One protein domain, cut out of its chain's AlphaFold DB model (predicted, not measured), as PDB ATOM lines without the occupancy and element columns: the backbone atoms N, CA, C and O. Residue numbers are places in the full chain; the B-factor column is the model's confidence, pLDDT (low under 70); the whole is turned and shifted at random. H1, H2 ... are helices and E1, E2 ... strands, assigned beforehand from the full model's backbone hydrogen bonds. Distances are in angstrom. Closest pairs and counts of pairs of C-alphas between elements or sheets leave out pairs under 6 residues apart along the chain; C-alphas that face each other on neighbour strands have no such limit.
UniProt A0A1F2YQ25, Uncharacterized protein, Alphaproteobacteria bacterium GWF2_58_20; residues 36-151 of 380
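AT A GLANCE: This is residues 36 to 151 of the 380 residues of an uncharacterized protein of Alphaproteobacteria bacterium GWF2_58_20 (UniProt A0A1F2YQ25). A small sheet of three strands has the long helix H2 running along its edge strand E1 and H3 set slantwise over the opposite face. H4 packs about perpendicular to the first part of H3, while the short H1 sits off at one end, away from the other named elements. The printed part has 116 residues with four named helices and three named strands, in the order H1 H2 E1 H3 H4 E2 E3. The sheet runs E1 E3 E2 and is mixed, and the class is mixed, helices and strands. The whole is compact, with a radius of gyration of the C-alphas of 14.0 A and spans of 38 by 30 by 22 A.

HOW THE PARTS SIT: H1, residues 36 to 42, is apart from H2, residues 49 to 68. E1, residues 73 to 76, is the parallel neighbour of E3, residues 140 to 144, at 11 degrees, with N 75 and O 141 within hydrogen-bond range at 2.8 A. E3 is the inner strand, and its antiparallel neighbour on the other side is E2, residues 126 to 130, at 157 degrees; N 128 and O 142 are 2.8 A apart. E2 and E3 form a hairpin. H2 is on the sheet over E1 and runs along the strands at 7 degrees to E1 on the local plane; its height over the sheet is 6.5 A, only just fixed by 6 C-alphas of the sheet. The closest C-alphas of H2 and E1, those of Gln 62 and Val 76, are 5.3 A apart. H3, residues 87 to 101, is on the opposite face at a height of 10.4 A, over E1 and only just over E3, where 3 of its C-alphas fall, and runs slantwise to the strands at 49 degrees to E1 on the local plane. H2 on one face of the sheet E1 E3 E2 and H3 on the other make three layers, that is, helices on both faces of a sheet. With residues 87 to 91 alone H3 touches H4, residues 112 to 121, about perpendicular at 79 degrees; the closest C-alphas, those of Pro 87 and Lys 116, are 4.9 A apart. H4 only grazes the sheet, with residues 114 to 121. Each O i to N i+4 pair is within hydrogen-bond range in H1, H2 and H4, and 10 of 11 in H3.

IN THESE COORDINATES: H1 begins at C-alpha 36 (44.584, -4.962, -26.234) and measures 10.0 A. H2 measures 29.0 A from C-alpha 49 (30.841, 1.860, -35.303), E1 10.0 A, H3 21.7 A and H4 14.3 A. E2 measures 12.7 A, and E3 12.8 A, ending at C-alpha 144 (35.118, -17.807, -35.285).

THE WHOLE: The two C-alphas farthest apart, those of Gly 105 and Asp 151, are 43.4 A apart. The printed part has no cut and no long link. The mean pLDDT of the printed part is 88.0, and residues 149 to 150 are under 70.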
ATOM      1  N   LYS A  36      44.871  -6.247 -26.889       73.62
ATOM      2  CA  LYS A  36      44.584  -4.962 -26.234       73.62
ATOM      3  C   LYS A  36      43.138  -4.508 -26.438       73.62
ATOM      4  O   LYS A  36      42.516  -4.007 -25.501       73.62
ATOM      5  N   ARG A  37      42.573  -4.667 -27.645       75.38
ATOM      6  CA  ARG A  37      41.186  -4.241 -27.892       75.38
ATOM      7  C   ARG A  37      40.166  -5.149 -27.206       75.38
ATOM      8  O   ARG A  37      39.201  -4.634 -26.649       75.38
ATOM      9  N   LEU A  38      40.384  -6.463 -27.180       72.00
ATOM     10  CA  LEU A  38      39.525  -7.393 -26.438       72.00
ATOM     11  C   LEU A  38      39.536  -7.084 -24.934       72.00
ATOM     12  O   LEU A  38      38.474  -7.004 -24.322       72.00
ATOM     13  N   GLU A  39      40.706  -6.820 -24.346       74.25
ATOM     14  CA  GLU A  39      40.822  -6.367 -22.950       74.25
ATOM     15  C   GLU A  39      40.060  -5.055 -22.695       74.25
ATOM     16  O   GLU A  39      39.351  -4.914 -21.694       74.25
ATOM     17  N   ALA A  40      40.142  -4.101 -23.626       78.25
ATOM     18  CA  ALA A  40      39.397  -2.847 -23.558       78.25
ATOM     19  C   ALA A  40      37.871  -3.070 -23.586       78.25
ATOM     20  O   ALA A  40      37.148  -2.484 -22.782       78.25
ATOM     21  N   LEU A  41      37.372  -3.949 -24.459       77.69
ATOM     22  CA  LEU A  41      35.948  -4.297 -24.510       77.69
ATOM     23  C   LEU A  41      35.484  -4.966 -23.210       77.69
ATOM     24  O   LEU A  41      34.455  -4.590 -22.649       77.69
ATOM     25  N   PHE A  42      36.273  -5.900 -22.673       73.56
ATOM     26  CA  PHE A  42      35.948  -6.581 -21.415       73.56
ATOM     27  C   PHE A  42      36.063  -5.684 -20.176       73.56
ATOM     28  O   PHE A  42      35.454  -5.990 -19.152       73.56
ATOM     29  N   SER A  43      36.776  -4.560 -20.265       80.12
ATOM     30  CA  SER A  43      36.779  -3.519 -19.226       80.12
ATOM     31  C   SER A  43      35.623  -2.513 -19.355       80.12
ATOM     32  O   SER A  43      35.544  -1.566 -18.573       80.12
ATOM     33  N   GLY A  44      34.685  -2.738 -20.285       78.50
ATOM     34  CA  GLY A  44      33.449  -1.963 -20.417       78.50
ATOM     35  C   GLY A  44      33.546  -0.768 -21.365       78.50
ATOM     36  O   GLY A  44      32.638   0.064 -21.380       78.50
ATOM     37  N   ILE A  45      34.616  -0.666 -22.161       83.25
ATOM     38  CA  ILE A  45      34.713   0.375 -23.190       83.25
ATOM     39  C   ILE A  45      33.655   0.102 -24.275       83.25
ATOM     40  O   ILE A  45      33.603  -1.019 -24.787       83.25
ATOM     41  N   PRO A  46      32.834   1.101 -24.660       84.38
ATOM     42  CA  PRO A  46      31.798   0.924 -25.672       84.38
ATOM     43  C   PRO A  46      32.326   0.442 -27.027       84.38
ATOM     44  O   PRO A  46      33.486   0.680 -27.392       84.38
ATOM     45  N   LEU A  47      31.424  -0.185 -27.789       85.81
ATOM     46  CA  LEU A  47      31.676  -0.550 -29.179       85.81
ATOM     47  C   LEU A  47      31.765   0.705 -30.050       85.81
ATOM     48  O   LEU A  47      30.875   1.558 -29.994       85.81
ATOM     49  N   ASN A  48      32.792   0.783 -30.889       86.19
ATOM     50  CA  ASN A  48      32.833   1.738 -31.994       86.19
ATOM     51  C   ASN A  48      31.914   1.281 -33.149       86.19
ATOM     52  O   ASN A  48      31.381   0.173 -33.136       86.19
ATOM     53  N   GLU A  49      31.714   2.140 -34.149       86.44
ATOM     54  CA  GLU A  49      30.841   1.860 -35.303       86.44
ATOM     55  C   GLU A  49      31.221   0.555 -36.020       86.44
ATOM     56  O   GLU A  49      30.377  -0.306 -36.257       86.44
ATOM     57  N   ARG A  50      32.516   0.343 -36.264       82.19
ATOM     58  CA  ARG A  50      33.027  -0.851 -36.944       82.19
ATOM     59  C   ARG A  50      32.761  -2.139 -36.164       82.19
ATOM     60  O   ARG A  50      32.454  -3.178 -36.743       82.19
ATOM     61  N   GLU A  51      32.864  -2.085 -34.842       86.25
ATOM     62  CA  GLU A  51      32.529  -3.199 -33.954       86.25
ATOM     63  C   GLU A  51      31.037  -3.498 -33.947       86.25
ATOM     64  O   GLU A  51      30.646  -4.663 -33.923       86.25
ATOM     65  N   GLN A  52      30.195  -2.466 -34.006       88.75
ATOM     66  CA  GLN A  52      28.751  -2.642 -34.136       88.75
ATOM     67  C   GLN A  52      28.403  -3.316 -35.469       88.75
ATOM     68  O   GLN A  52      27.615  -4.262 -35.476       88.75
ATOM     69  N   GLU A  53      29.046  -2.916 -36.571       88.38
ATOM     70  CA  GLU A  53      28.907  -3.590 -37.867       88.38
ATOM     71  C   GLU A  53      29.351  -5.058 -37.800       88.38
ATOM     72  O   GLU A  53      28.611  -5.946 -38.214       88.38
ATOM     73  N   HIS A  54      30.531  -5.336 -37.239       87.88
ATOM     74  CA  HIS A  54      31.054  -6.699 -37.103       87.88
ATOM     75  C   HIS A  54      30.138  -7.591 -36.243       87.88
ATOM     76  O   HIS A  54      29.887  -8.762 -36.547       87.88
ATOM     77  N   SER A  55      29.591  -7.017 -35.170       90.06
ATOM     78  CA  SER A  55      28.593  -7.648 -34.308       90.06
ATOM     79  C   SER A  55      27.318  -7.983 -35.087       90.06
ATOM     80  O   SER A  55      26.835  -9.115 -35.022       90.06
ATOM     81  N   ALA A  56      26.805  -7.035 -35.878       92.44
ATOM     82  CA  ALA A  56      25.630  -7.233 -36.722       92.44
ATOM     83  C   ALA A  56      25.854  -8.329 -37.777       92.44
ATOM     84  O   ALA A  56      24.986  -9.184 -37.949       92.44
ATOM     85  N   LEU A  57      27.033  -8.371 -38.410       93.69
ATOM     86  CA  LEU A  57      27.410  -9.436 -39.344       93.69
ATOM     87  C   LEU A  57      27.406 -10.816 -38.678       93.69
ATOM     88  O   LEU A  57      26.888 -11.776 -39.244       93.69
ATOM     89  N   SER A  58      27.928 -10.924 -37.452       94.00
ATOM     90  CA  SER A  58      27.926 -12.193 -36.708       94.00
ATOM     91  C   SER A  58      26.499 -12.721 -36.500       94.00
ATOM     92  O   SER A  58      26.239 -13.912 -36.680       94.00
ATOM     93  N   TRP A  59      25.556 -11.834 -36.169       94.44
ATOM     94  CA  TRP A  59      24.137 -12.177 -36.022       94.44
ATOM     95  C   TRP A  59      23.460 -12.510 -37.356       94.44
ATOM     96  O   TRP A  59      22.697 -13.475 -37.428       94.44
ATOM     97  N   GLU A  60      23.744 -11.748 -38.414       95.88
ATOM     98  CA  GLU A  60      23.250 -12.019 -39.770       95.88
ATOM     99  C   GLU A  60      23.628 -13.444 -40.205       95.88
ATOM    100  O   GLU A  60      22.759 -14.248 -40.550       95.88
ATOM    101  N   PHE A  61      24.912 -13.792 -40.106       96.38
ATOM    102  CA  PHE A  61      25.420 -15.095 -40.529       96.38
ATOM    103  C   PHE A  61      24.970 -16.244 -39.625       96.38
ATOM    104  O   PHE A  61      24.680 -17.327 -40.138       96.38
ATOM    105  N   GLN A  62      24.828 -16.015 -38.312       94.88
ATOM    106  CA  GLN A  62      24.211 -16.982 -37.395       94.88
ATOM    107  C   GLN A  62      22.821 -17.405 -37.886       94.88
ATOM    108  O   GLN A  62      22.495 -18.593 -37.863       94.88
ATOM    109  N   ASN A  63      22.010 -16.446 -38.340       94.38
ATOM    110  CA  ASN A  63      20.653 -16.709 -38.810       94.38
ATOM    111  C   ASN A  63      20.645 -17.406 -40.176       94.38
ATOM    112  O   ASN A  63      19.953 -18.413 -40.336       94.38
ATOM    113  N   ARG A  64      21.445 -16.912 -41.133       95.50
ATOM    114  CA  ARG A  64      21.562 -17.485 -42.487       95.50
ATOM    115  C   ARG A  64      21.941 -18.965 -42.439       95.50
ATOM    116  O   ARG A  64      21.224 -19.824 -42.952       95.50
ATOM    117  N   VAL A  65      23.025 -19.292 -41.736       93.44
ATOM    118  CA  VAL A  65      23.547 -20.664 -41.725       93.44
ATOM    119  C   VAL A  65      22.664 -21.628 -40.919       93.44
ATOM    120  O   VAL A  65      22.517 -22.796 -41.285       93.44
ATOM    121  N   GLN A  66      22.006 -21.148 -39.857       91.38
ATOM    122  CA  GLN A  66      21.076 -21.974 -39.086       91.38
ATOM    123  C   GLN A  66      19.806 -22.305 -39.885       91.38
ATOM    124  O   GLN A  66      19.249 -23.392 -39.707       91.38
ATOM    125  N   HIS A  67      19.371 -21.404 -40.776       91.50
ATOM    126  CA  HIS A  67      18.252 -21.639 -41.692       91.50
ATOM    127  C   HIS A  67      18.594 -22.677 -42.771       91.50
ATOM    128  O   HIS A  67      17.771 -23.539 -43.072       91.50
ATOM    129  N   LEU A  68      19.821 -22.642 -43.299       90.31
ATOM    130  CA  LEU A  68      20.303 -23.589 -44.312       90.31
ATOM    131  C   LEU A  68      20.276 -25.050 -43.845       90.31
ATOM    132  O   LEU A  68      19.914 -25.952 -44.600       90.31
ATOM    133  N   PHE A  69      20.673 -25.296 -42.597       84.50
ATOM    134  CA  PHE A  69      20.859 -26.642 -42.061       84.50
ATOM    135  C   PHE A  69      20.163 -26.780 -40.701       84.50
ATOM    136  O   PHE A  69      20.827 -26.881 -39.669       84.50
ATOM    137  N   PRO A  70      18.823 -26.884 -40.663       77.81
ATOM    138  CA  PRO A  70      18.049 -26.845 -39.415       77.81
ATOM    139  C   PRO A  70      18.319 -28.024 -38.465       77.81
ATOM    140  O   PRO A  70      17.903 -28.005 -37.312       77.81
ATOM    141  N   LYS A  71      18.996 -29.077 -38.943       81.19
ATOM    142  CA  LYS A  71      19.376 -30.258 -38.151       81.19
ATOM    143  C   LYS A  71      20.811 -30.209 -37.616       81.19
ATOM    144  O   LYS A  71      21.199 -31.105 -36.871       81.19
ATOM    145  N   ARG A  72      21.606 -29.221 -38.032       86.56
ATOM    146  CA  ARG A  72      22.977 -28.997 -37.568       86.56
ATOM    147  C   ARG A  72      22.966 -27.716 -36.740       86.56
ATOM    148  O   ARG A  72      22.308 -26.743 -37.102       86.56
ATOM    149  N   ILE A  73      23.652 -27.736 -35.605       91.94
ATOM    150  CA  ILE A  73      23.757 -26.552 -34.756       91.94
ATOM    151  C   ILE A  73      24.928 -25.723 -35.258       91.94
ATOM    152  O   ILE A  73      26.028 -26.250 -35.431       91.94
ATOM    153  N   PHE A  74      24.689 -24.436 -35.468       94.38
ATOM    154  CA  PHE A  74      25.734 -23.470 -35.765       94.38
ATOM    155  C   PHE A  74      25.830 -22.467 -34.634       94.38
ATOM    156  O   PHE A  74      24.817 -22.002 -34.114       94.38
ATOM    157  N   ILE A  75      27.055 -22.121 -34.270       95.88
ATOM    158  CA  ILE A  75      27.356 -21.078 -33.303       95.88
ATOM    159  C   ILE A  75      28.346 -20.135 -33.964       95.88
ATOM    160  O   ILE A  75      29.527 -20.450 -34.066       95.88
ATOM    161  N   VAL A  76      27.877 -18.973 -34.398       95.50
ATOM    162  CA  VAL A  76      28.750 -17.883 -34.827       95.50
ATOM    163  C   VAL A  76      29.123 -17.074 -33.591       95.50
ATOM    164  O   VAL A  76      28.270 -16.578 -32.841       95.50
ATOM    165  N   ILE A  77      30.422 -16.994 -33.334       93.75
ATOM    166  CA  ILE A  77      30.973 -16.198 -32.250       93.75
ATOM    167  C   ILE A  77      30.833 -14.724 -32.596       93.75
ATOM    168  O   ILE A  77      31.215 -14.283 -33.671       93.75
ATOM    169  N   ASN A  78      30.330 -13.952 -31.645       91.94
ATOM    170  CA  ASN A  78      30.312 -12.508 -31.713       91.94
ATOM    171  C   ASN A  78      31.394 -11.979 -30.773       91.94
ATOM    172  O   ASN A  78      31.160 -11.813 -29.576       91.94
ATOM    173  N   ARG A  79      32.579 -11.687 -31.320       85.06
ATOM    174  CA  ARG A  79      33.755 -11.248 -30.544       85.06
ATOM    175  C   ARG A  79      33.534  -9.969 -29.726       85.06
ATOM    176  O   ARG A  79      34.333  -9.684 -28.843       85.06
ATOM    177  N   THR A  80      32.474  -9.209 -30.009       84.56
ATOM    178  CA  THR A  80      32.131  -7.980 -29.274       84.56
ATOM    179  C   THR A  80      31.243  -8.214 -28.052       84.56
ATOM    180  O   THR A  80      31.164  -7.350 -27.184       84.56
ATOM    181  N   GLN A  81      30.548  -9.354 -27.985       86.56
ATOM    182  CA  GLN A  81      29.527  -9.637 -26.964       86.56
ATOM    183  C   GLN A  81      29.781 -10.940 -26.201       86.56
ATOM    184  O   GLN A  81      29.326 -11.095 -25.068       86.56
ATOM    185  N   ASP A  82      30.485 -11.883 -26.817       89.94
ATOM    186  CA  ASP A  82      30.814 -13.165 -26.219       89.94
ATOM    187  C   ASP A  82      32.019 -13.037 -25.285       89.94
ATOM    188  O   ASP A  82      33.068 -12.512 -25.657       89.94
ATOM    189  N   ASP A  83      31.893 -13.577 -24.072       87.44
ATOM    190  CA  ASP A  83      33.011 -13.641 -23.134       87.44
ATOM    191  C   ASP A  83      33.913 -14.826 -23.494       87.44
ATOM    192  O   ASP A  83      33.559 -15.998 -23.313       87.44
ATOM    193  N   LEU A  84      35.080 -14.488 -24.032       86.38
ATOM    194  CA  LEU A  84      36.085 -15.416 -24.548       86.38
ATOM    195  C   LEU A  84      37.419 -15.273 -23.798       86.38
ATOM    196  O   LEU A  84      38.438 -15.802 -24.232       86.38
ATOM    197  N   SER A  85      37.414 -14.564 -22.666       84.75
ATOM    198  CA  SER A  85      38.607 -14.132 -21.918       84.75
ATOM    199  C   SER A  85      39.392 -15.262 -21.239       84.75
ATOM    200  O   SER A  85      40.513 -15.063 -20.777       84.75
ATOM    201  N   SER A  86      38.819 -16.463 -21.146       88.62
ATOM    202  CA  SER A  86      39.487 -17.640 -20.585       88.62
ATOM    203  C   SER A  86      38.861 -18.938 -21.103       88.62
ATOM    204  O   SER A  86      37.704 -18.925 -21.539       88.62
ATOM    205  N   PRO A  87      39.540 -20.095 -20.962       92.69
ATOM    206  CA  PRO A  87      38.960 -21.394 -21.308       92.69
ATOM    207  C   PRO A  87      37.605 -21.660 -20.637       92.69
ATOM    208  O   PRO A  87      36.695 -22.196 -21.264       92.69
ATOM    209  N   LYS A  88      37.429 -21.247 -19.373       94.81
ATOM    210  CA  LYS A  88      36.154 -21.401 -18.656       94.81
ATOM    211  C   LYS A  88      35.050 -20.537 -19.272       94.81
ATOM    212  O   LYS A  88      33.929 -21.006 -19.427       94.81
ATOM    213  N   LYS A  89      35.366 -19.299 -19.655       93.00
ATOM    214  CA  LYS A  89      34.400 -18.401 -20.297       93.00
ATOM    215  C   LYS A  89      34.009 -18.885 -21.689       93.00
ATOM    216  O   LYS A  89      32.820 -18.936 -21.975       93.00
ATOM    217  N   ILE A  90      34.957 -19.396 -22.479       92.44
ATOM    218  CA  ILE A  90      34.653 -20.091 -23.742       92.44
ATOM    219  C   ILE A  90      33.704 -21.268 -23.507       92.44
ATOM    220  O   ILE A  90      32.690 -21.387 -24.193       92.44
ATOM    221  N   GLN A  91      33.999 -22.119 -22.519       95.94
ATOM    222  CA  GLN A  91      33.149 -23.255 -22.166       95.94
ATOM    223  C   GLN A  91      31.712 -22.816 -21.854       95.94
ATOM    224  O   GLN A  91      30.761 -23.405 -22.372       95.94
ATOM    225  N   ASP A  92      31.558 -21.795 -21.013       95.50
ATOM    226  CA  ASP A  92      30.262 -21.295 -20.560       95.50
ATOM    227  C   ASP A  92      29.492 -20.603 -21.701       95.50
ATOM    228  O   ASP A  92      28.318 -20.911 -21.916       95.50
ATOM    229  N   THR A  93      30.158 -19.749 -22.483       94.75
ATOM    230  CA  THR A  93      29.597 -19.042 -23.645       94.75
ATOM    231  C   THR A  93      29.113 -20.017 -24.717       94.75
ATOM    232  O   THR A  93      27.947 -19.967 -25.116       94.75
ATOM    233  N   LEU A  94      29.965 -20.954 -25.146       95.06
ATOM    234  CA  LEU A  94      29.607 -21.936 -26.172       95.06
ATOM    235  C   LEU A  94      28.512 -22.887 -25.694       95.06
ATOM    236  O   LEU A  94      27.604 -23.204 -26.453       95.06
ATOM    237  N   THR A  95      28.543 -23.305 -24.426       95.25
ATOM    238  CA  THR A  95      27.472 -24.140 -23.862       95.25
ATOM    239  C   THR A  95      26.144 -23.385 -23.816       95.25
ATOM    240  O   THR A  95      25.102 -23.955 -24.142       95.25
ATOM    241  N   LYS A  96      26.159 -22.101 -23.436       95.38
ATOM    242  CA  LYS A  96      24.962 -21.254 -23.431       95.38
ATOM    243  C   LYS A  96      24.377 -21.127 -24.838       95.38
ATOM    244  O   LYS A  96      23.184 -21.361 -24.993       95.38
ATOM    245  N   LYS A  97      25.203 -20.810 -25.841       94.88
ATOM    246  CA  LYS A  97      24.771 -20.710 -27.244       94.88
ATOM    247  C   LYS A  97      24.322 -22.053 -27.822       94.88
ATOM    248  O   LYS A  97      23.305 -22.121 -28.488       94.88
ATOM    249  N   TYR A  98      24.994 -23.156 -27.506       94.12
ATOM    250  CA  TYR A  98      24.544 -24.484 -27.933       94.12
ATOM    251  C   TYR A  98      23.111 -24.768 -27.459       94.12
ATOM    252  O   TYR A  98      22.263 -25.202 -28.235       94.12
ATOM    253  N   ARG A  99      22.804 -24.452 -26.196       92.75
ATOM    254  CA  ARG A  99      21.479 -24.689 -25.604       92.75
ATOM    255  C   ARG A  99      20.355 -23.856 -26.220       92.75
ATOM    256  O   ARG A  99      19.206 -24.248 -26.063       92.75
ATOM    257  N   THR A 100      20.646 -22.748 -26.909       91.44
ATOM    258  CA  THR A 100      19.603 -21.987 -27.624       91.44
ATOM    259  C   THR A 100      19.143 -22.681 -28.903       91.44
ATOM    260  O   THR A 100      18.059 -22.380 -29.391       91.44
ATOM    261  N   HIS A 101      19.940 -23.616 -29.426       89.25
ATOM    262  CA  HIS A 101      19.661 -24.341 -30.669       89.25
ATOM    263  C   HIS A 101      19.445 -25.846 -30.460       89.25
ATOM    264  O   HIS A 101      18.870 -26.516 -31.317       89.25
ATOM    265  N   ALA A 102      19.895 -26.394 -29.330       89.88
ATOM    266  CA  ALA A 102      19.740 -27.802 -29.003       89.88
ATOM    267  C   ALA A 102      18.283 -28.176 -28.662       89.88
ATOM    268  O   ALA A 102      17.509 -27.331 -28.203       89.88
ATOM    269  N   PRO A 103      17.893 -29.456 -28.825       87.12
ATOM    270  CA  PRO A 103      16.573 -29.923 -28.419       87.12
ATOM    271  C   PRO A 103      16.288 -29.671 -26.928       87.12
ATOM    272  O   PRO A 103      17.207 -29.772 -26.104       87.12
ATOM    273  N   PRO A 104      15.018 -29.439 -26.545       88.19
ATOM    274  CA  PRO A 104      14.631 -29.298 -25.144       88.19
ATOM    275  C   PRO A 104      15.140 -30.461 -24.279       88.19
ATOM    276  O   PRO A 104      15.027 -31.629 -24.651       88.19
ATOM    277  N   GLY A 105      15.699 -30.135 -23.111       86.31
ATOM    278  CA  GLY A 105      16.246 -31.116 -22.168       86.31
ATOM    279  C   GLY A 105      17.689 -31.556 -22.442       86.31
ATOM    280  O   GLY A 105      18.219 -32.366 -21.681       86.31
ATOM    281  N   ASP A 106      18.355 -31.034 -23.477       91.31
ATOM    282  CA  ASP A 106      19.787 -31.265 -23.673       91.31
ATOM    283  C   ASP A 106      20.625 -30.486 -22.638       91.31
ATOM    284  O   ASP A 106      20.714 -29.257 -22.658       91.31
ATOM    285  N   SER A 107      21.249 -31.217 -21.712       90.94
ATOM    286  CA  SER A 107      22.117 -30.674 -20.661       90.94
ATOM    287  C   SER A 107      23.607 -30.695 -21.020       90.94
ATOM    288  O   SER A 107      24.433 -30.375 -20.158       90.94
ATOM    289  N   SER A 108      23.947 -31.021 -22.275       93.94
ATOM    290  CA  SER A 108      25.320 -31.073 -22.788       93.94
ATOM    291  C   SER A 108      26.127 -29.827 -22.436       93.94
ATOM    292  O   SER A 108      25.594 -28.720 -22.273       93.94
ATOM    293  N   ARG A 109      27.438 -30.027 -22.304       94.69
ATOM    294  CA  ARG A 109      28.392 -28.981 -21.957       94.69
ATOM    295  C   ARG A 109      29.718 -29.277 -22.631       94.69
ATOM    296  O   ARG A 109      30.218 -30.396 -22.532       94.69
ATOM    297  N   LEU A 110      30.315 -28.247 -23.228       95.69
ATOM    298  CA  LEU A 110      31.661 -28.344 -23.782       95.69
ATOM    299  C   LEU A 110      32.623 -28.822 -22.692       95.69
ATOM    300  O   LEU A 110      32.573 -28.319 -21.573       95.69
ATOM    301  N   ASN A 111      33.502 -29.773 -22.973       94.81
ATOM    302  CA  ASN A 111      34.483 -30.210 -21.989       94.81
ATOM    303  C   ASN A 111      35.639 -29.194 -21.862       94.81
ATOM    304  O   ASN A 111      35.934 -28.419 -22.773       94.81
ATOM    305  N   GLY A 112      36.318 -29.193 -20.710       93.88
ATOM    306  CA  GLY A 112      37.384 -28.223 -20.431       93.88
ATOM    307  C   GLY A 112      38.616 -28.366 -21.337       93.88
ATOM    308  O   GLY A 112      39.279 -27.372 -21.625       93.88
ATOM    309  N   LYS A 113      38.912 -29.581 -21.827       93.88
ATOM    310  CA  LYS A 113      40.051 -29.833 -22.726       93.88
ATOM    311  C   LYS A 113      39.838 -29.161 -24.083       93.88
ATOM    312  O   LYS A 113      40.739 -28.474 -24.560       93.88
ATOM    313  N   ARG A 114      38.653 -29.321 -24.681       93.38
ATOM    314  CA  ARG A 114      38.302 -28.674 -25.948       93.38
ATOM    315  C   ARG A 114      38.226 -27.164 -25.771       93.38
ATOM    316  O   ARG A 114      38.821 -26.458 -26.570       93.38
ATOM    317  N   ALA A 115      37.627 -26.673 -24.686       93.62
ATOM    318  CA  ALA A 115      37.594 -25.238 -24.404       93.62
ATOM    319  C   ALA A 115      39.001 -24.614 -24.291       93.62
ATOM    320  O   ALA A 115      39.223 -23.515 -24.796       93.62
ATOM    321  N   LYS A 116      39.972 -25.321 -23.689       92.38
ATOM    322  CA  LYS A 116      41.380 -24.889 -23.665       92.38
ATOM    323  C   LYS A 116      41.992 -24.846 -25.070       92.38
ATOM    324  O   LYS A 116      42.588 -23.840 -25.427       92.38
ATOM    325  N   SER A 117      41.807 -25.901 -25.863       89.88
ATOM    326  CA  SER A 117      42.290 -25.948 -27.252       89.88
ATOM    327  C   SER A 117      41.691 -24.825 -28.108       89.88
ATOM    328  O   SER A 117      42.410 -24.182 -28.865       89.88
ATOM    329  N   MET A 118      40.399 -24.536 -27.947       90.00
ATOM    330  CA  MET A 118      39.736 -23.439 -28.655       90.00
ATOM    331  C   MET A 118      40.247 -22.069 -28.193       90.00
ATOM    332  O   MET A 118      40.413 -21.182 -29.018       90.00
ATOM    333  N   PHE A 119      40.556 -21.889 -26.903       87.62
ATOM    334  CA  PHE A 119      41.157 -20.648 -26.393       87.62
ATOM    335  C   PHE A 119      42.517 -20.342 -27.035       87.62
ATOM    336  O   PHE A 119      42.833 -19.185 -27.293       87.62
ATOM    337  N   GLU A 120      43.315 -21.371 -27.313       82.69
ATOM    338  CA  GLU A 120      44.604 -21.224 -27.998       82.69
ATOM    339  C   GLU A 120      44.412 -20.849 -29.483       82.69
ATOM    340  O   GLU A 120      45.168 -20.033 -30.011       82.69
ATOM    341  N   GLY A 121      43.371 -21.385 -30.133       77.06
ATOM    342  CA  GLY A 121      43.072 -21.170 -31.556       77.06
ATOM    343  C   GLY A 121      42.235 -19.929 -31.885       77.06
ATOM    344  O   GLY A 121      42.275 -19.457 -33.018       77.06
ATOM    345  N   ILE A 122      41.529 -19.345 -30.911       78.56
ATOM    346  CA  ILE A 122      40.543 -18.273 -31.137       78.56
ATOM    347  C   ILE A 122      41.121 -16.996 -31.747       78.56
ATOM    348  O   ILE A 122      40.382 -16.098 -32.139       78.56
ATOM    349  N   ARG A 123      42.443 -16.870 -31.815       72.50
ATOM    350  CA  ARG A 123      43.122 -15.721 -32.418       72.50
ATOM    351  C   ARG A 123      42.968 -15.671 -33.931       72.50
ATOM    352  O   ARG A 123      43.204 -14.617 -34.503       72.50
ATOM    353  N   TYR A 124      42.563 -16.761 -34.568       78.31
ATOM    354  CA  TYR A 124      42.400 -16.821 -36.013       78.31
ATOM    355  C   TYR A 124      40.923 -17.017 -36.369       78.31
ATOM    356  O   TYR A 124      40.178 -17.597 -35.574       78.31
ATOM    357  N   PRO A 125      40.470 -16.492 -37.520       84.06
ATOM    358  CA  PRO A 125      39.226 -16.959 -38.102       84.06
ATOM    359  C   PRO A 125      39.302 -18.465 -38.348       84.06
ATOM    360  O   PRO A 125      40.347 -18.965 -38.769       84.06
ATOM    361  N   SER A 126      38.226 -19.174 -38.030       88.56
ATOM    362  CA  SER A 126      38.144 -20.616 -38.235       88.56
ATOM    363  C   SER A 126      36.711 -21.124 -38.129       88.56
ATOM    364  O   SER A 126      35.835 -20.496 -37.526       88.56
ATOM    365  N   CYS A 127      36.495 -22.325 -38.647       92.25
ATOM    366  CA  CYS A 127      35.321 -23.128 -38.377       92.25
ATOM    367  C   CYS A 127      35.763 -24.414 -37.676       92.25
ATOM    368  O   CYS A 127      36.595 -25.162 -38.178       92.25
ATOM    369  N   ASP A 128      35.196 -24.677 -36.503       91.12
ATOM    370  CA  ASP A 128      35.493 -25.837 -35.673       91.12
ATOM    371  C   ASP A 128      34.272 -26.750 -35.579       91.12
ATOM    372  O   ASP A 128      33.172 -26.307 -35.251       91.12
ATOM    373  N   MET A 129      34.469 -28.054 -35.753       91.19
ATOM    374  CA  MET A 129      33.462 -29.034 -35.356       91.19
ATOM    375  C   MET A 129      33.631 -29.388 -33.872       91.19
ATOM    376  O   MET A 129      34.732 -29.661 -33.386       91.19
ATOM    377  N   ILE A 130      32.514 -29.400 -33.149       91.00
ATOM    378  CA  ILE A 130      32.382 -29.906 -31.784       91.00
ATOM    379  C   ILE A 130      31.400 -31.070 -31.818       91.00
ATOM    380  O   ILE A 130      30.315 -30.967 -32.390       91.00
ATOM    381  N   SER A 131      31.767 -32.185 -31.196       90.50
ATOM    382  CA  SER A 131      30.983 -33.418 -31.241       90.50
ATOM    383  C   SER A 131      30.763 -34.030 -29.850       90.50
ATOM    384  O   SER A 131      31.032 -33.419 -28.811       90.50
ATOM    385  N   ARG A 132      30.296 -35.285 -29.819       90.69
ATOM    386  CA  ARG A 132      30.098 -36.049 -28.577       90.69
ATOM    387  C   ARG A 132      31.377 -36.234 -27.777       90.69
ATOM    388  O   ARG A 132      31.320 -36.184 -26.552       90.69
ATOM    389  N   THR A 133      32.521 -36.398 -28.440       91.69
ATOM    390  CA  THR A 133      33.821 -36.506 -27.755       91.69
ATOM    391  C   THR A 133      34.198 -35.215 -27.032       91.69
ATOM    392  O   THR A 133      34.951 -35.241 -26.060       91.69
ATOM    393  N   ASP A 134      33.623 -34.094 -27.461       93.56
ATOM    394  CA  ASP A 134      33.842 -32.772 -26.888       93.56
ATOM    395  C   ASP A 134      32.808 -32.407 -25.814       93.56
ATOM    396  O   ASP A 134      32.899 -31.343 -25.208       93.56
ATOM    397  N   GLY A 135      31.850 -33.297 -25.534       92.81
ATOM    398  CA  GLY A 135      30.800 -33.099 -24.532       92.81
ATOM    399  C   GLY A 135      29.466 -32.576 -25.077       92.81
ATOM    400  O   GLY A 135      28.580 -32.268 -24.277       92.81
ATOM    401  N   MET A 136      29.289 -32.505 -26.406       91.94
ATOM    402  CA  MET A 136      28.029 -32.096 -27.045       91.94
ATOM    403  C   MET A 136      27.267 -33.282 -27.638       91.94
ATOM    404  O   MET A 136      27.786 -34.015 -28.476       91.94
ATOM    405  N   LYS A 137      26.009 -33.488 -27.235       90.31
ATOM    406  CA  LYS A 137      25.185 -34.609 -27.722       90.31
ATOM    407  C   LYS A 137      24.958 -34.567 -29.238       90.31
ATOM    408  O   LYS A 137      24.944 -35.632 -29.872       90.31
ATOM    409  N   GLN A 138      24.773 -33.369 -29.792       88.69
ATOM    410  CA  GLN A 138      24.682 -33.107 -31.226       88.69
ATOM    411  C   GLN A 138      25.949 -32.428 -31.737       88.69
ATOM    412  O   GLN A 138      26.568 -31.629 -31.035       88.69
ATOM    413  N   THR A 139      26.312 -32.742 -32.979       88.31
ATOM    414  CA  THR A 139      27.411 -32.068 -33.669       88.31
ATOM    415  C   THR A 139      27.069 -30.597 -33.882       88.31
ATOM    416  O   THR A 139      25.981 -30.260 -34.356       88.31
ATOM    417  N   CYS A 140      28.017 -29.737 -33.536       91.56
ATOM    418  CA  CYS A 140      27.912 -28.292 -33.608       91.56
ATOM    419  C   CYS A 140      29.090 -27.738 -34.410       91.56
ATOM    420  O   CYS A 140      30.230 -28.115 -34.151       91.56
ATOM    421  N   MET A 141      28.817 -26.820 -35.333       94.00
ATOM    422  CA  MET A 141      29.839 -26.018 -36.001       94.00
ATOM    423  C   MET A 141      30.000 -24.712 -35.236       94.00
ATOM    424  O   MET A 141      29.019 -23.997 -35.028       94.00
ATOM    425  N   VAL A 142      31.211 -24.403 -34.798       94.88
ATOM    426  CA  VAL A 142      31.541 -23.134 -34.158       94.88
ATOM    427  C   VAL A 142      32.357 -22.308 -35.130       94.88
ATOM    428  O   VAL A 142      33.444 -22.709 -35.520       94.88
ATOM    429  N   ILE A 143      31.816 -21.159 -35.512       94.38
ATOM    430  CA  ILE A 143      32.454 -20.220 -36.419       94.38
ATOM    431  C   ILE A 143      33.054 -19.088 -35.611       94.38
ATOM    432  O   ILE A 143      32.355 -18.357 -34.907       94.38
ATOM    433  N   TYR A 144      34.356 -18.933 -35.762       89.44
ATOM    434  CA  TYR A 144      35.118 -17.807 -35.285       89.44
ATOM    435  C   TYR A 144      35.278 -16.841 -36.448       89.44
ATOM    436  O   TYR A 144      36.082 -17.112 -37.340       89.44
ATOM    437  N   PRO A 145      34.551 -15.710 -36.470       86.38
ATOM    438  CA  PRO A 145      34.856 -14.695 -37.452       86.38
ATOM    439  C   PRO A 145      36.279 -14.197 -37.229       86.38
ATOM    440  O   PRO A 145      36.865 -14.313 -36.140       86.38
ATOM    441  N   ARG A 146      36.813 -13.584 -38.272       80.25
ATOM    442  CA  ARG A 146      37.994 -12.738 -38.228       80.25
ATOM    443  C   ARG A 146      37.936 -11.763 -37.048       80.25
ATOM    444  O   ARG A 146      36.872 -11.360 -36.589       80.25
ATOM    445  N   ASN A 147      39.101 -11.384 -36.530       73.12
ATOM    446  CA  ASN A 147      39.155 -10.401 -35.457       73.12
ATOM    447  C   ASN A 147      38.689  -9.022 -35.915       73.12
ATOM    448  O   ASN A 147      38.804  -8.657 -37.082       73.12
ATOM    449  N   ILE A 148      38.254  -8.230 -34.942       70.25
ATOM    450  CA  ILE A 148      37.734  -6.882 -35.135       70.25
ATOM    451  C   ILE A 148      38.884  -5.902 -35.440       70.25
ATOM    452  O   ILE A 148      39.144  -5.008 -34.650       70.25
ATOM    453  N   ASN A 149      39.627  -6.072 -36.535       65.56
ATOM    454  CA  ASN A 149      40.559  -5.037 -36.992       65.56
ATOM    455  C   ASN A 149      39.793  -3.988 -37.804       65.56
ATOM    456  O   ASN A 149      38.914  -4.323 -38.601       65.56
ATOM    457  N   SER A 150      40.129  -2.719 -37.599       57.34
ATOM    458  CA  SER A 150      39.418  -1.602 -38.211       57.34
ATOM    459  C   SER A 150      39.777  -1.370 -39.678       57.34
ATOM    460  O   SER A 150      38.976  -0.760 -40.382       57.34
ATOM    461  N   ASP A 151      40.936  -1.846 -40.147       76.81
ATOM    462  CA  ASP A 151      41.466  -1.466 -41.460       76.81
ATOM    463  C   ASP A 151      42.017  -2.667 -42.264       76.81
ATOM    464  O   ASP A 151      43.058  -3.220 -41.890       76.81
TER     465      ASP A 151